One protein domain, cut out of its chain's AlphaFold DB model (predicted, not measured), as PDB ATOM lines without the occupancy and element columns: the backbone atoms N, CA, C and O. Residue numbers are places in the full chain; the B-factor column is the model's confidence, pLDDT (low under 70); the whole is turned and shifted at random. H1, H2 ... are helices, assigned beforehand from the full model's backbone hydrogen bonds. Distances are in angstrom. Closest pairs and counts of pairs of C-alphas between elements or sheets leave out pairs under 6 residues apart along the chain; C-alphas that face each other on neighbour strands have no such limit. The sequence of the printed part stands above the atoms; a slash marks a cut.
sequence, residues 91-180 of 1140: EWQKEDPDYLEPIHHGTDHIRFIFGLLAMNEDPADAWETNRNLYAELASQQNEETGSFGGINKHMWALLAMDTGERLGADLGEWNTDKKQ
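What this domain is: This is residues 91 to 180 of the 1140 residues of the protein "DUF4430 domain-containing protein" of Sporosarcina sp. P19 (UniProt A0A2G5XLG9). Three helices, H1, H2 and H3, pack together crosswise, each touching the other two, with their centres in a triangle. A very short fourth helix, H4, lies near H3 and away from H1 and H2, and long loops make up much of the rest. The printed part has 90 residues with four named helices, H1 to H4 in chain order, and no named strand. The class is all helix, though under half of the residues, 39, are in named elements. The whole is compact, with a radius of gyration of the C-alphas of 12.2 A and spans of 36 by 26 by 19 A.

Where its parts are: Residues 91 to 107 hold no named element. H1, residues 108 to 118, begins at C-alpha 108 (223.542, 253.291, 193.659) and is 15.3 A long from first to last C-alpha. H2 is residues 133 to 138. H3, residues 151 to 167, is the longest helix, 24.5 A from C-alpha 151 (224.144, 241.942, 183.749) to C-alpha 167. H4, residues 176 to 180, ends at C-alpha 180 (214.994, 231.622, 191.597).

How they stand to each other: H1 touches H2 at a steep tilt of 47 degrees, opposite ways; their closest C-alphas, of His 109 and Leu 133, are 6.1 A apart. H3 touches H1 with residues 156 to 160 alone, at a steep tilt of 40 degrees, the same way, closest at the C-alphas of Ile 110 and Ala 157, 6.4 A. H3 touches H2 with residues 157 to 164 alone, at a steep tilt of 62 degrees, opposite ways, closest at the C-alphas of Tyr 134 and Met 161, 6.7 A. H3 and H4 are close but not clearly touching, the C-alphas of Leu 158 and Lys 179 being closest at 7.8 A. H4 is apart from H1 and H2. In H1, H2, H3 and H4 every O i to N i+4 pair is within hydrogen-bond range.

The domain as a whole: The C-alphas farthest apart, of Glu 91 and Glu 144, are 37.1 A apart. The links H1 to H2 and H2 to H3 are long, and H3 to H4 is short. The printed part has no cut, and no printed residue is under 70 in pLDDT.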
ATOM      1  N   GLU A  91     229.625 262.132 203.301       90.62
ATOM      2  CA  GLU A  91     228.419 262.764 203.882       90.62
ATOM      3  C   GLU A  91     227.229 261.784 203.918       90.62
ATOM      4  O   GLU A  91     226.541 261.667 204.933       90.62
ATOM      5  N   TRP A  92     227.085 260.969 202.866       91.75
ATOM      6  CA  TRP A  92     226.065 259.923 202.780       91.75
ATOM      7  C   TRP A  92     226.239 258.772 203.779       91.75
ATOM      8  O   TRP A  92     225.390 257.892 203.818       91.75
ATOM      9  N   GLN A  93     227.273 258.749 204.633       89.94
ATOM     10  CA  GLN A  93     227.248 257.862 205.804       89.94
ATOM     11  C   GLN A  93     226.006 258.144 206.670       89.94
ATOM     12  O   GLN A  93     225.456 257.221 207.258       89.94
ATOM     13  N   LYS A  94     225.583 259.414 206.775       87.00
ATOM     14  CA  LYS A  94     224.599 259.863 207.777       87.00
ATOM     15  C   LYS A  94     223.427 260.669 207.230       87.00
ATOM     16  O   LYS A  94     222.463 260.823 207.965       87.00
ATOM     17  N   GLU A  95     223.526 261.175 206.003       91.31
ATOM     18  CA  GLU A  95     222.515 262.029 205.367       91.31
ATOM     19  C   GLU A  95     221.999 261.367 204.075       91.31
ATOM     20  O   GLU A  95     222.798 260.871 203.273       91.31
ATOM     21  N   ASP A  96     220.679 261.360 203.863       91.44
ATOM     22  CA  ASP A  96     220.041 260.759 202.677       91.44
ATOM     23  C   ASP A  96     220.421 261.515 201.379       91.44
ATOM     24  O   ASP A  96     220.220 262.732 201.289       91.44
ATOM     25  N   PRO A  97     220.978 260.854 200.343       91.06
ATOM     26  CA  PRO A  97     221.373 261.536 199.114       91.06
ATOM     27  C   PRO A  97     220.174 262.024 198.280       91.06
ATOM     28  O   PRO A  97     219.488 261.222 197.646       91.06
ATOM     29  N   ASP A  98     220.033 263.349 198.136       86.75
ATOM     30  CA  ASP A  98     219.013 264.072 197.330       86.75
ATOM     31  C   ASP A  98     218.749 263.539 195.896       86.75
ATOM     32  O   ASP A  98     217.767 263.922 195.261       86.75
ATOM     33  N   TYR A  99     219.641 262.714 195.335       88.75
ATOM     34  CA  TYR A  99     219.539 262.150 193.983       88.75
ATOM     35  C   TYR A  99     219.128 260.667 193.934       88.75
ATOM     36  O   TYR A  99     218.934 260.133 192.839       88.75
ATOM     37  N   LEU A 100     219.018 259.979 195.076       91.88
ATOM     38  CA  LEU A 100     218.658 258.562 195.135       91.88
ATOM     39  C   LEU A 100     217.134 258.385 195.168       91.88
ATOM     40  O   LEU A 100     216.530 258.197 196.223       91.88
ATOM     41  N   GLU A 101     216.514 258.391 193.993       90.88
ATOM     42  CA  GLU A 101     215.100 258.026 193.823       90.88
ATOM     43  C   GLU A 101     214.834 256.560 194.245       90.88
ATOM     44  O   GLU A 101     215.671 255.701 193.960       90.88
ATOM     45  N   PRO A 102     213.668 256.213 194.833       87.50
ATOM     46  CA  PRO A 102     213.360 254.837 195.262       87.50
ATOM     47  C   PRO A 102     213.423 253.778 194.148       87.50
ATOM     48  O   PRO A 102     213.760 252.617 194.382       87.50
ATOM     49  N   ILE A 103     213.145 254.183 192.904       86.75
ATOM     50  CA  ILE A 103     213.371 253.373 191.703       86.75
ATOM     51  C   ILE A 103     214.515 254.020 190.923       86.75
ATOM     52  O   ILE A 103     214.311 255.026 190.242       86.75
ATOM     53  N   HIS A 104     215.711 253.430 190.987       86.31
ATOM     54  CA  HIS A 104     216.895 253.974 190.323       86.31
ATOM     55  C   HIS A 104     217.532 252.965 189.361       86.31
ATOM     56  O   HIS A 104     217.956 251.882 189.750       86.31
ATOM     57  N   HIS A 105     217.658 253.308 188.076       75.06
ATOM     58  CA  HIS A 105     218.210 252.381 187.072       75.06
ATOM     59  C   HIS A 105     219.721 252.109 187.226       75.06
ATOM     60  O   HIS A 105     220.216 251.132 186.664       75.06
ATOM     61  N   GLY A 106     220.441 252.938 187.991       86.06
ATOM     62  CA  GLY A 106     221.854 252.749 188.334       86.06
ATOM     63  C   GLY A 106     222.104 251.672 189.398       86.06
ATOM     64  O   GLY A 106     221.208 250.915 189.770       86.06
ATOM     65  N   THR A 107     223.344 251.610 189.889       92.25
ATOM     66  CA  THR A 107     223.792 250.647 190.923       92.25
ATOM     67  C   THR A 107     223.767 251.234 192.335       92.25
ATOM     68  O   THR A 107     224.223 250.598 193.276       92.25
ATOM     69  N   ASP A 108     223.255 252.450 192.497       92.94
ATOM     70  CA  ASP A 108     223.542 253.291 193.659       92.94
ATOM     71  C   ASP A 108     222.932 252.760 194.963       92.94
ATOM     72  O   ASP A 108     223.647 252.721 195.959       92.94
ATOM     73  N   HIS A 109     221.725 252.174 194.935       95.38
ATOM     74  CA  HIS A 109     221.195 251.359 196.045       95.38
ATOM     75  C   HIS A 109     222.206 250.332 196.562       95.38
ATOM     76  O   HIS A 109     222.440 250.237 197.759       95.38
ATOM     77  N   ILE A 110     222.852 249.594 195.656       96.38
ATOM     78  CA  ILE A 110     223.795 248.526 196.004       96.38
ATOM     79  C   ILE A 110     225.091 249.103 196.592       96.38
ATOM     80  O   ILE A 110     225.648 248.554 197.541       96.38
ATOM     81  N   ARG A 111     225.555 250.242 196.057       95.25
ATOM     82  CA  ARG A 111     226.729 250.965 196.574       95.25
ATOM     83  C   ARG A 111     226.504 251.429 198.010       95.25
ATOM     84  O   ARG A 111     227.396 251.268 198.838       95.25
ATOM     85  N   PHE A 112     225.324 251.979 198.296       96.19
ATOM     86  CA  PHE A 112     224.962 252.423 199.638       96.19
ATOM     87  C   PHE A 112     224.759 251.247 200.592       96.19
ATOM     88  O   PHE A 112     225.313 251.295 201.682       96.19
ATOM     89  N   ILE A 113     224.096 250.163 200.169       96.88
ATOM     90  CA  ILE A 113     223.954 248.933 200.970       96.88
ATOM     91  C   ILE A 113     225.319 248.439 201.468       96.88
ATOM     92  O   ILE A 113     225.547 248.363 202.673       96.88
ATOM     93  N   PHE A 114     226.264 248.162 200.566       96.69
ATOM     94  CA  PHE A 114     227.569 247.635 200.979       96.69
ATOM     95  C   PHE A 114     228.456 248.677 201.676       96.69
ATOM     96  O   PHE A 114     229.234 248.321 202.558       96.69
ATOM     97  N   GLY A 115     228.325 249.959 201.323       95.12
ATOM     98  CA  GLY A 115     229.029 251.053 201.991       95.12
ATOM     99  C   GLY A 115     228.599 251.244 203.448       95.12
ATOM    100  O   GLY A 115     229.456 251.365 204.318       95.12
ATOM    101  N   LEU A 116     227.290 251.227 203.717       94.75
ATOM    102  CA  LEU A 116     226.717 251.313 205.064       94.75
ATOM    103  C   LEU A 116     227.120 250.098 205.910       94.75
ATOM    104  O   LEU A 116     227.653 250.285 207.002       94.75
ATOM    105  N   LEU A 117     227.007 248.876 205.368       94.88
ATOM    106  CA  LEU A 117     227.457 247.656 206.057       94.88
ATOM    107  C   LEU A 117     228.942 247.706 206.449       94.88
ATOM    108  O   LEU A 117     229.294 247.327 207.563       94.88
ATOM    109  N   ALA A 118     229.821 248.197 205.566       94.12
ATOM    110  CA  ALA A 118     231.249 248.347 205.864       94.12
ATOM    111  C   ALA A 118     231.525 249.382 206.973       94.12
ATOM    112  O   ALA A 118     232.542 249.299 207.660       94.12
ATOM    113  N   MET A 119     230.618 250.341 207.166       92.44
ATOM    114  CA  MET A 119     230.649 251.333 208.245       92.44
ATOM    115  C   MET A 119     229.817 250.909 209.473       92.44
ATOM    116  O   MET A 119     229.626 251.722 210.374       92.44
ATOM    117  N   ASN A 120     229.375 249.646 209.552       90.38
ATOM    118  CA  ASN A 120     228.522 249.086 210.613       90.38
ATOM    119  C   ASN A 120     227.151 249.786 210.792       90.38
ATOM    120  O   ASN A 120     226.588 249.748 211.885       90.38
ATOM    121  N   GLU A 121     226.614 250.394 209.733       92.06
ATOM    122  CA  GLU A 121     225.258 250.968 209.678       92.06
ATOM    123  C   GLU A 121     224.274 249.963 209.026       92.06
ATOM    124  O   GLU A 121     224.693 249.104 208.245       92.06
ATOM    125  N   ASP A 122     222.968 250.064 209.313       92.31
ATOM    126  CA  ASP A 122     221.933 249.155 208.780       92.31
ATOM    127  C   ASP A 122     221.272 249.707 207.492       92.31
ATOM    128  O   ASP A 122     220.579 250.723 207.550       92.31
ATOM    129  N   PRO A 123     221.410 249.052 206.318       96.19
ATOM    130  CA  PRO A 123     220.755 249.498 205.085       96.19
ATOM    131  C   PRO A 123     219.233 249.277 205.033       96.19
ATOM    132  O   PRO A 123     218.593 249.751 204.091       96.19
ATOM    133  N   ALA A 124     218.651 248.528 205.976       96.19
ATOM    134  CA  ALA A 124     217.199 248.382 206.107       96.19
ATOM    135  C   ALA A 124     216.552 249.555 206.872       96.19
ATOM    136  O   ALA A 124     215.345 249.759 206.744       96.19
ATOM    137  N   ASP A 125     217.349 250.327 207.617       95.19
ATOM    138  CA  ASP A 125     216.946 251.506 208.396       95.19
ATOM    139  C   ASP A 125     217.915 252.674 208.117       95.19
ATOM    140  O   ASP A 125     218.527 253.258 209.012       95.19
ATOM    141  N   ALA A 126     218.132 252.966 206.830       94.06
ATOM    142  CA  ALA A 126     219.159 253.901 206.394       94.06
ATOM    143  C   ALA A 126     218.766 255.365 206.660       94.06
ATOM    144  O   ALA A 126     217.685 255.817 206.265       94.06
ATOM    145  N   TRP A 127     219.719 256.108 207.234       95.12
ATOM    146  CA  TRP A 127     219.700 257.565 207.432       95.12
ATOM    147  C   TRP A 127     218.545 258.093 208.299       95.12
ATOM    148  O   TRP A 127     217.714 257.353 208.821       95.12
ATOM    149  N   GLU A 128     218.464 259.413 208.468       91.38
ATOM    150  CA  GLU A 128     217.380 260.064 209.212       91.38
ATOM    151  C   GLU A 128     215.993 259.869 208.575       91.38
ATOM    152  O   GLU A 128     214.967 260.118 209.219       91.38
ATOM    153  N   THR A 129     215.955 259.424 207.317       91.94
ATOM    154  CA  THR A 129     214.739 259.123 206.560       91.94
ATOM    155  C   THR A 129     214.197 257.713 206.808       91.94
ATOM    156  O   THR A 129     213.025 257.489 206.505       91.94
ATOM    157  N   ASN A 130     214.944 256.823 207.485       93.75
ATOM    158  CA  ASN A 130     214.546 255.441 207.819       93.75
ATOM    159  C   ASN A 130     214.203 254.642 206.540       93.75
ATOM    160  O   ASN A 130     213.143 254.015 206.428       93.75
ATOM    161  N   ARG A 131     215.051 254.757 205.508       95.12
ATOM    162  CA  ARG A 131     214.837 254.110 204.203       95.12
ATOM    163  C   ARG A 131     215.300 252.662 204.225       95.12
ATOM    164  O   ARG A 131     216.442 252.371 204.560       95.12
ATOM    165  N   ASN A 132     214.442 251.768 203.745       96.94
ATOM    166  CA  ASN A 132     214.816 250.381 203.507       96.94
ATOM    167  C   ASN A 132     215.356 250.214 202.077       96.94
ATOM    168  O   ASN A 132     214.599 250.009 201.121       96.94
ATOM    169  N   LEU A 133     216.681 250.281 201.930       97.31
ATOM    170  CA  LEU A 133     217.354 250.189 200.633       97.31
ATOM    171  C   LEU A 133     217.249 248.790 200.007       97.31
ATOM    172  O   LEU A 133     217.263 248.675 198.779       97.31
ATOM    173  N   TYR A 134     217.102 247.737 200.820       97.69
ATOM    174  CA  TYR A 134     216.876 246.376 200.329       97.69
ATOM    175  C   TYR A 134     215.485 246.233 199.698       97.69
ATOM    176  O   TYR A 134     215.378 245.758 198.569       97.69
ATOM    177  N   ALA A 135     214.430 246.688 200.378       96.94
ATOM    178  CA  ALA A 135     213.064 246.654 199.853       96.94
ATOM    179  C   ALA A 135     212.900 247.534 198.601       96.94
ATOM    180  O   ALA A 135     212.255 247.123 197.630       96.94
ATOM    181  N   GLU A 136     213.527 248.718 198.580       97.00
ATOM    182  CA  GLU A 136     213.584 249.565 197.383       97.00
ATOM    183  C   GLU A 136     214.263 248.840 196.214       97.00
ATOM    184  O   GLU A 136     213.706 248.803 195.115       97.00
ATOM    185  N   LEU A 137     215.416 248.198 196.435       97.00
ATOM    186  CA  LEU A 137     216.113 247.423 195.405       97.00
ATOM    187  C   LEU A 137     215.281 246.222 194.922       97.00
ATOM    188  O   LEU A 137     215.159 246.024 193.713       97.00
ATOM    189  N   ALA A 138     214.646 245.473 195.829       96.75
ATOM    190  CA  ALA A 138     213.775 244.336 195.509       96.75
ATOM    191  C   ALA A 138     212.594 244.727 194.597       96.75
ATOM    192  O   ALA A 138     212.214 243.961 193.708       96.75
ATOM    193  N   SER A 139     212.048 245.938 194.765       95.38
ATOM    194  CA  SER A 139     210.964 246.474 193.924       95.38
ATOM    195  C   SER A 139     211.373 246.742 192.466       95.38
ATOM    196  O   SER A 139     210.519 246.865 191.590       95.38
ATOM    197  N   GLN A 140     212.679 246.813 192.183       95.12
ATOM    198  CA  GLN A 140     213.222 247.093 190.849       95.12
ATOM    199  C   GLN A 140     213.414 245.827 189.995       95.12
ATOM    200  O   GLN A 140     213.864 245.931 188.849       95.12
ATOM    201  N   GLN A 141     213.101 244.637 190.522       96.25
ATOM    202  CA  GLN A 141     213.163 243.397 189.752       96.25
ATOM    203  C   GLN A 141     212.080 243.367 188.664       96.25
ATOM    204  O   GLN A 141     210.910 243.660 188.904       96.25
ATOM    205  N   ASN A 142     212.448 242.947 187.457       95.19
ATOM    206  CA  ASN A 142     211.497 242.677 186.393       95.19
ATOM    207  C   ASN A 142     210.733 241.365 186.664       95.19
ATOM    208  O   ASN A 142     211.319 240.285 186.662       95.19
ATOM    209  N   GLU A 143     209.413 241.469 186.839       92.25
ATOM    210  CA  GLU A 143     208.486 240.350 187.076       92.25
ATOM    211  C   GLU A 143     208.579 239.209 186.040       92.25
ATOM    212  O   GLU A 143     208.415 238.039 186.398       92.25
ATOM    213  N   GLU A 144     208.821 239.528 184.764       92.88
ATOM    214  CA  GLU A 144     208.842 238.553 183.665       92.88
ATOM    215  C   GLU A 144     210.202 237.861 183.529       92.88
ATOM    216  O   GLU A 144     210.252 236.644 183.359       92.88
ATOM    217  N   THR A 145     211.301 238.620 183.603       94.62
ATOM    218  CA  THR A 145     212.657 238.120 183.316       94.62
ATOM    219  C   THR A 145     213.495 237.814 184.552       94.62
ATOM    220  O   THR A 145     214.580 237.270 184.400       94.62
ATOM    221  N   GLY A 146     213.066 238.204 185.757       95.12
ATOM    222  CA  GLY A 146     213.863 238.081 186.987       95.12
ATOM    223  C   GLY A 146     215.034 239.066 187.100       95.12
ATOM    224  O   GLY A 146     215.715 239.108 188.126       95.12
ATOM    225  N   SER A 147     215.276 239.874 186.068       95.69
ATOM    226  CA  SER A 147     216.429 240.766 185.987       95.69
ATOM    227  C   SER A 147     216.263 242.047 186.809       95.69
ATOM    228  O   SER A 147     215.171 242.602 186.888       95.69
ATOM    229  N   PHE A 148     217.369 242.583 187.331       95.75
ATOM    230  CA  PHE A 148     217.429 243.918 187.952       95.75
ATOM    231  C   PHE A 148     217.976 244.996 186.992       95.75
ATOM    232  O   PHE A 148     218.151 246.152 187.385       95.75
ATOM    233  N   GLY A 149     218.286 244.641 185.737       92.75
ATOM    234  CA  GLY A 149     218.852 245.545 184.731       92.75
ATOM    235  C   GLY A 149     219.909 244.868 183.853       92.75
ATOM    236  O   GLY A 149     219.838 243.678 183.568       92.75
ATOM    237  N   GLY A 150     220.915 245.626 183.411       92.69
ATOM    238  CA  GLY A 150     222.076 245.038 182.732       92.69
ATOM    239  C   GLY A 150     222.836 244.066 183.645       92.69
ATOM    240  O   GLY A 150     222.828 244.239 184.864       92.69
ATOM    241  N   ILE A 151     223.521 243.084 183.052       94.38
ATOM    242  CA  ILE A 151     224.144 241.942 183.749       94.38
ATOM    243  C   ILE A 151     224.988 242.340 184.978       94.38
ATOM    244  O   ILE A 151     224.819 241.761 186.046       94.38
ATOM    245  N   ASN A 152     225.776 243.418 184.882       94.31
ATOM    246  CA  ASN A 152     226.533 243.985 186.006       94.31
ATOM    247  C   ASN A 152     225.641 244.422 187.185       94.31
ATOM    248  O   ASN A 152     225.870 244.013 188.318       94.31
ATOM    249  N   LYS A 153     224.587 245.218 186.938       95.31
ATOM    250  CA  LYS A 153     223.652 245.608 188.010       95.31
ATOM    251  C   LYS A 153     222.974 244.375 188.606       95.31
ATOM    252  O   LYS A 153     222.756 244.334 189.810       95.31
ATOM    253  N   HIS A 154     222.640 243.397 187.770       97.12
ATOM    254  CA  HIS A 154     221.950 242.193 188.201       97.12
ATOM    255  C   HIS A 154     222.784 241.328 189.160       97.12
ATOM    256  O   HIS A 154     222.275 240.982 190.222       97.12
ATOM    257  N   MET A 155     224.058 241.060 188.848       97.00
ATOM    258  CA  MET A 155     224.979 240.326 189.735       97.00
ATOM    259  C   MET A 155     225.093 240.991 191.114       97.00
ATOM    260  O   MET A 155     224.873 240.354 192.143       97.00
ATOM    261  N   TRP A 156     225.369 242.299 191.136       96.12
ATOM    262  CA  TRP A 156     225.505 243.057 192.379       96.12
ATOM    263  C   TRP A 156     224.183 243.175 193.158       96.12
ATOM    264  O   TRP A 156     224.202 243.179 194.387       96.12
ATOM    265  N   ALA A 157     223.034 243.233 192.475       96.94
ATOM    266  CA  ALA A 157     221.723 243.231 193.123       96.94
ATOM    267  C   ALA A 157     221.405 241.882 193.785       96.94
ATOM    268  O   ALA A 157     220.934 241.871 194.919       96.94
ATOM    269  N   LEU A 158     221.699 240.761 193.114       96.81
ATOM    270  CA  LEU A 158     221.496 239.418 193.666       96.81
ATOM    271  C   LEU A 158     222.324 239.216 194.944       96.81
ATOM    272  O   LEU A 158     221.775 238.857 195.982       96.81
ATOM    273  N   LEU A 159     223.610 239.580 194.898       96.25
ATOM    274  CA  LEU A 159     224.511 239.536 196.053       96.25
ATOM    275  C   LEU A 159     224.028 240.409 197.224       96.25
ATOM    276  O   LEU A 159     224.158 240.020 198.386       96.25
ATOM    277  N   ALA A 160     223.468 241.592 196.941       96.69
ATOM    278  CA  ALA A 160     222.902 242.466 197.965       96.69
ATOM    279  C   ALA A 160     221.654 241.847 198.621       96.69
ATOM    280  O   ALA A 160     221.536 241.879 199.844       96.69
ATOM    281  N   MET A 161     220.758 241.237 197.838       97.06
ATOM    282  CA  MET A 161     219.584 240.527 198.364       97.06
ATOM    283  C   MET A 161     219.980 239.327 199.231       97.06
ATOM    284  O   MET A 161     219.458 239.181 200.335       97.06
ATOM    285  N   ASP A 162     220.949 238.522 198.794       95.06
ATOM    286  CA  ASP A 162     221.454 237.387 199.576       95.06
ATOM    287  C   ASP A 162     222.173 237.825 200.858       95.06
ATOM    288  O   ASP A 162     222.050 237.177 201.897       95.06
ATOM    289  N   THR A 163     222.896 238.948 200.813       94.56
ATOM    290  CA  THR A 163     223.525 239.545 202.001       94.56
ATOM    291  C   THR A 163     222.466 239.996 203.006       94.56
ATOM    292  O   THR A 163     222.578 239.682 204.189       94.56
ATOM    293  N   GLY A 164     221.408 240.671 202.549       94.56
ATOM    294  CA  GLY A 164     220.288 241.058 203.406       94.56
ATOM    295  C   GLY A 164     219.547 239.850 203.996       94.56
ATOM    296  O   GLY A 164     219.237 239.852 205.186       94.56
ATOM    297  N   GLU A 165     219.333 238.787 203.211       93.94
ATOM    298  CA  GLU A 165     218.697 237.540 203.672       93.94
ATOM    299  C   GLU A 165     219.544 236.849 204.751       93.94
ATOM    300  O   GLU A 165     219.027 236.488 205.808       93.94
ATOM    301  N   ARG A 166     220.864 236.757 204.536       91.56
ATOM    302  CA  ARG A 166     221.841 236.225 205.502       91.56
ATOM    303  C   ARG A 166     221.852 236.997 206.824       91.56
ATOM    304  O   ARG A 166     222.052 236.394 207.876       91.56
ATOM    305  N   LEU A 167     221.656 238.314 206.775       90.94
ATOM    306  CA  LEU A 167     221.626 239.190 207.952       90.94
ATOM    307  C   LEU A 167     220.237 239.271 208.618       90.94
ATOM    308  O   LEU A 167     220.121 239.838 209.702       90.94
ATOM    309  N   GLY A 168     219.195 238.694 208.009       91.69
ATOM    310  CA  GLY A 168     217.820 238.754 208.514       91.69
ATOM    311  C   GLY A 168     217.155 240.129 208.364       91.69
ATOM    312  O   GLY A 168     216.255 240.451 209.140       91.69
ATOM    313  N   ALA A 169     217.603 240.937 207.399       93.12
ATOM    314  CA  ALA A 169     217.039 242.250 207.098       93.12
ATOM    315  C   ALA A 169     215.620 242.153 206.498       93.12
ATOM    316  O   ALA A 169     215.234 241.128 205.931       93.12
ATOM    317  N   ASP A 170     214.845 243.238 206.574       95.69
ATOM    318  CA  ASP A 170     213.586 243.348 205.829       95.69
ATOM    319  C   ASP A 170     213.885 243.577 204.339       95.69
ATOM    320  O   ASP A 170     214.448 244.601 203.959       95.69
ATOM    321  N   LEU A 171     213.503 242.625 203.486       96.75
ATOM    322  CA  LEU A 171     213.746 242.666 202.038       96.75
ATOM    323  C   LEU A 171     212.490 243.031 201.226       96.75
ATOM    324  O   LEU A 171     212.476 242.899 199.998       96.75
ATOM    325  N   GLY A 172     211.414 243.463 201.892       94.31
ATOM    326  CA  GLY A 172     210.156 243.835 201.250       94.31
ATOM    327  C   GLY A 172     209.519 242.678 200.476       94.31
ATOM    328  O   GLY A 172     209.035 241.710 201.055       94.31
ATOM    329  N   GLU A 173     209.473 242.788 199.145       92.38
ATOM    330  CA  GLU A 173     208.843 241.777 198.284       92.38
ATOM    331  C   GLU A 173     209.748 240.586 197.921       92.38
ATOM    332  O   GLU A 173     209.275 239.658 197.255       92.38
ATOM    333  N   TRP A 174     211.037 240.605 198.283       96.25
ATOM    334  CA  TRP A 174     211.963 239.515 197.954       96.25
ATOM    335  C   TRP A 174     211.531 238.193 198.600       96.25
ATOM    336  O   TRP A 174     211.089 238.145 199.746       96.25
ATOM    337  N   ASN A 175     211.618 237.107 197.835       94.44
ATOM    338  CA  ASN A 175     211.178 235.774 198.237       94.44
ATOM    339  C   ASN A 175     211.820 234.705 197.338       94.44
ATOM    340  O   ASN A 175     212.459 235.030 196.337       94.44
ATOM    341  N   THR A 176     211.609 233.427 197.663       93.44
ATOM    342  CA  THR A 176     212.195 232.282 196.947       93.44
ATOM    343  C   THR A 176     211.904 232.273 195.440       93.44
ATOM    344  O   THR A 176     212.816 232.000 194.664       93.44
ATOM    345  N   ASP A 177     210.694 232.631 194.996       94.94
ATOM    346  CA  ASP A 177     210.350 232.663 193.565       94.94
ATOM    347  C   ASP A 177     211.087 233.807 192.844       94.94
ATOM    348  O   ASP A 177     211.613 233.627 191.742       94.94
ATOM    349  N   LYS A 178     211.165 234.991 193.475       96.31
ATOM    350  CA  LYS A 178     211.940 236.139 192.970       96.31
ATOM    351  C   LYS A 178     213.443 235.820 192.909       96.31
ATOM    352  O   LYS A 178     214.082 236.135 191.902       96.31
ATOM    353  N   LYS A 179     213.975 235.118 193.916       96.00
ATOM    354  CA  LYS A 179     215.361 234.623 193.986       96.00
ATOM    355  C   LYS A 179     215.677 233.617 192.876       96.00
ATOM    356  O   LYS A 179     216.626 233.823 192.126       96.00
ATOM    357  N   GLN A 180     214.831 232.605 192.678       94.88
ATOM    358  CA  GLN A 180     214.994 231.622 191.597       94.88
ATOM    359  C   GLN A 180     214.938 232.260 190.203       94.88
ATOM    360  O   GLN A 180     215.765 231.938 189.352       94.88
TER     361      GLN A 180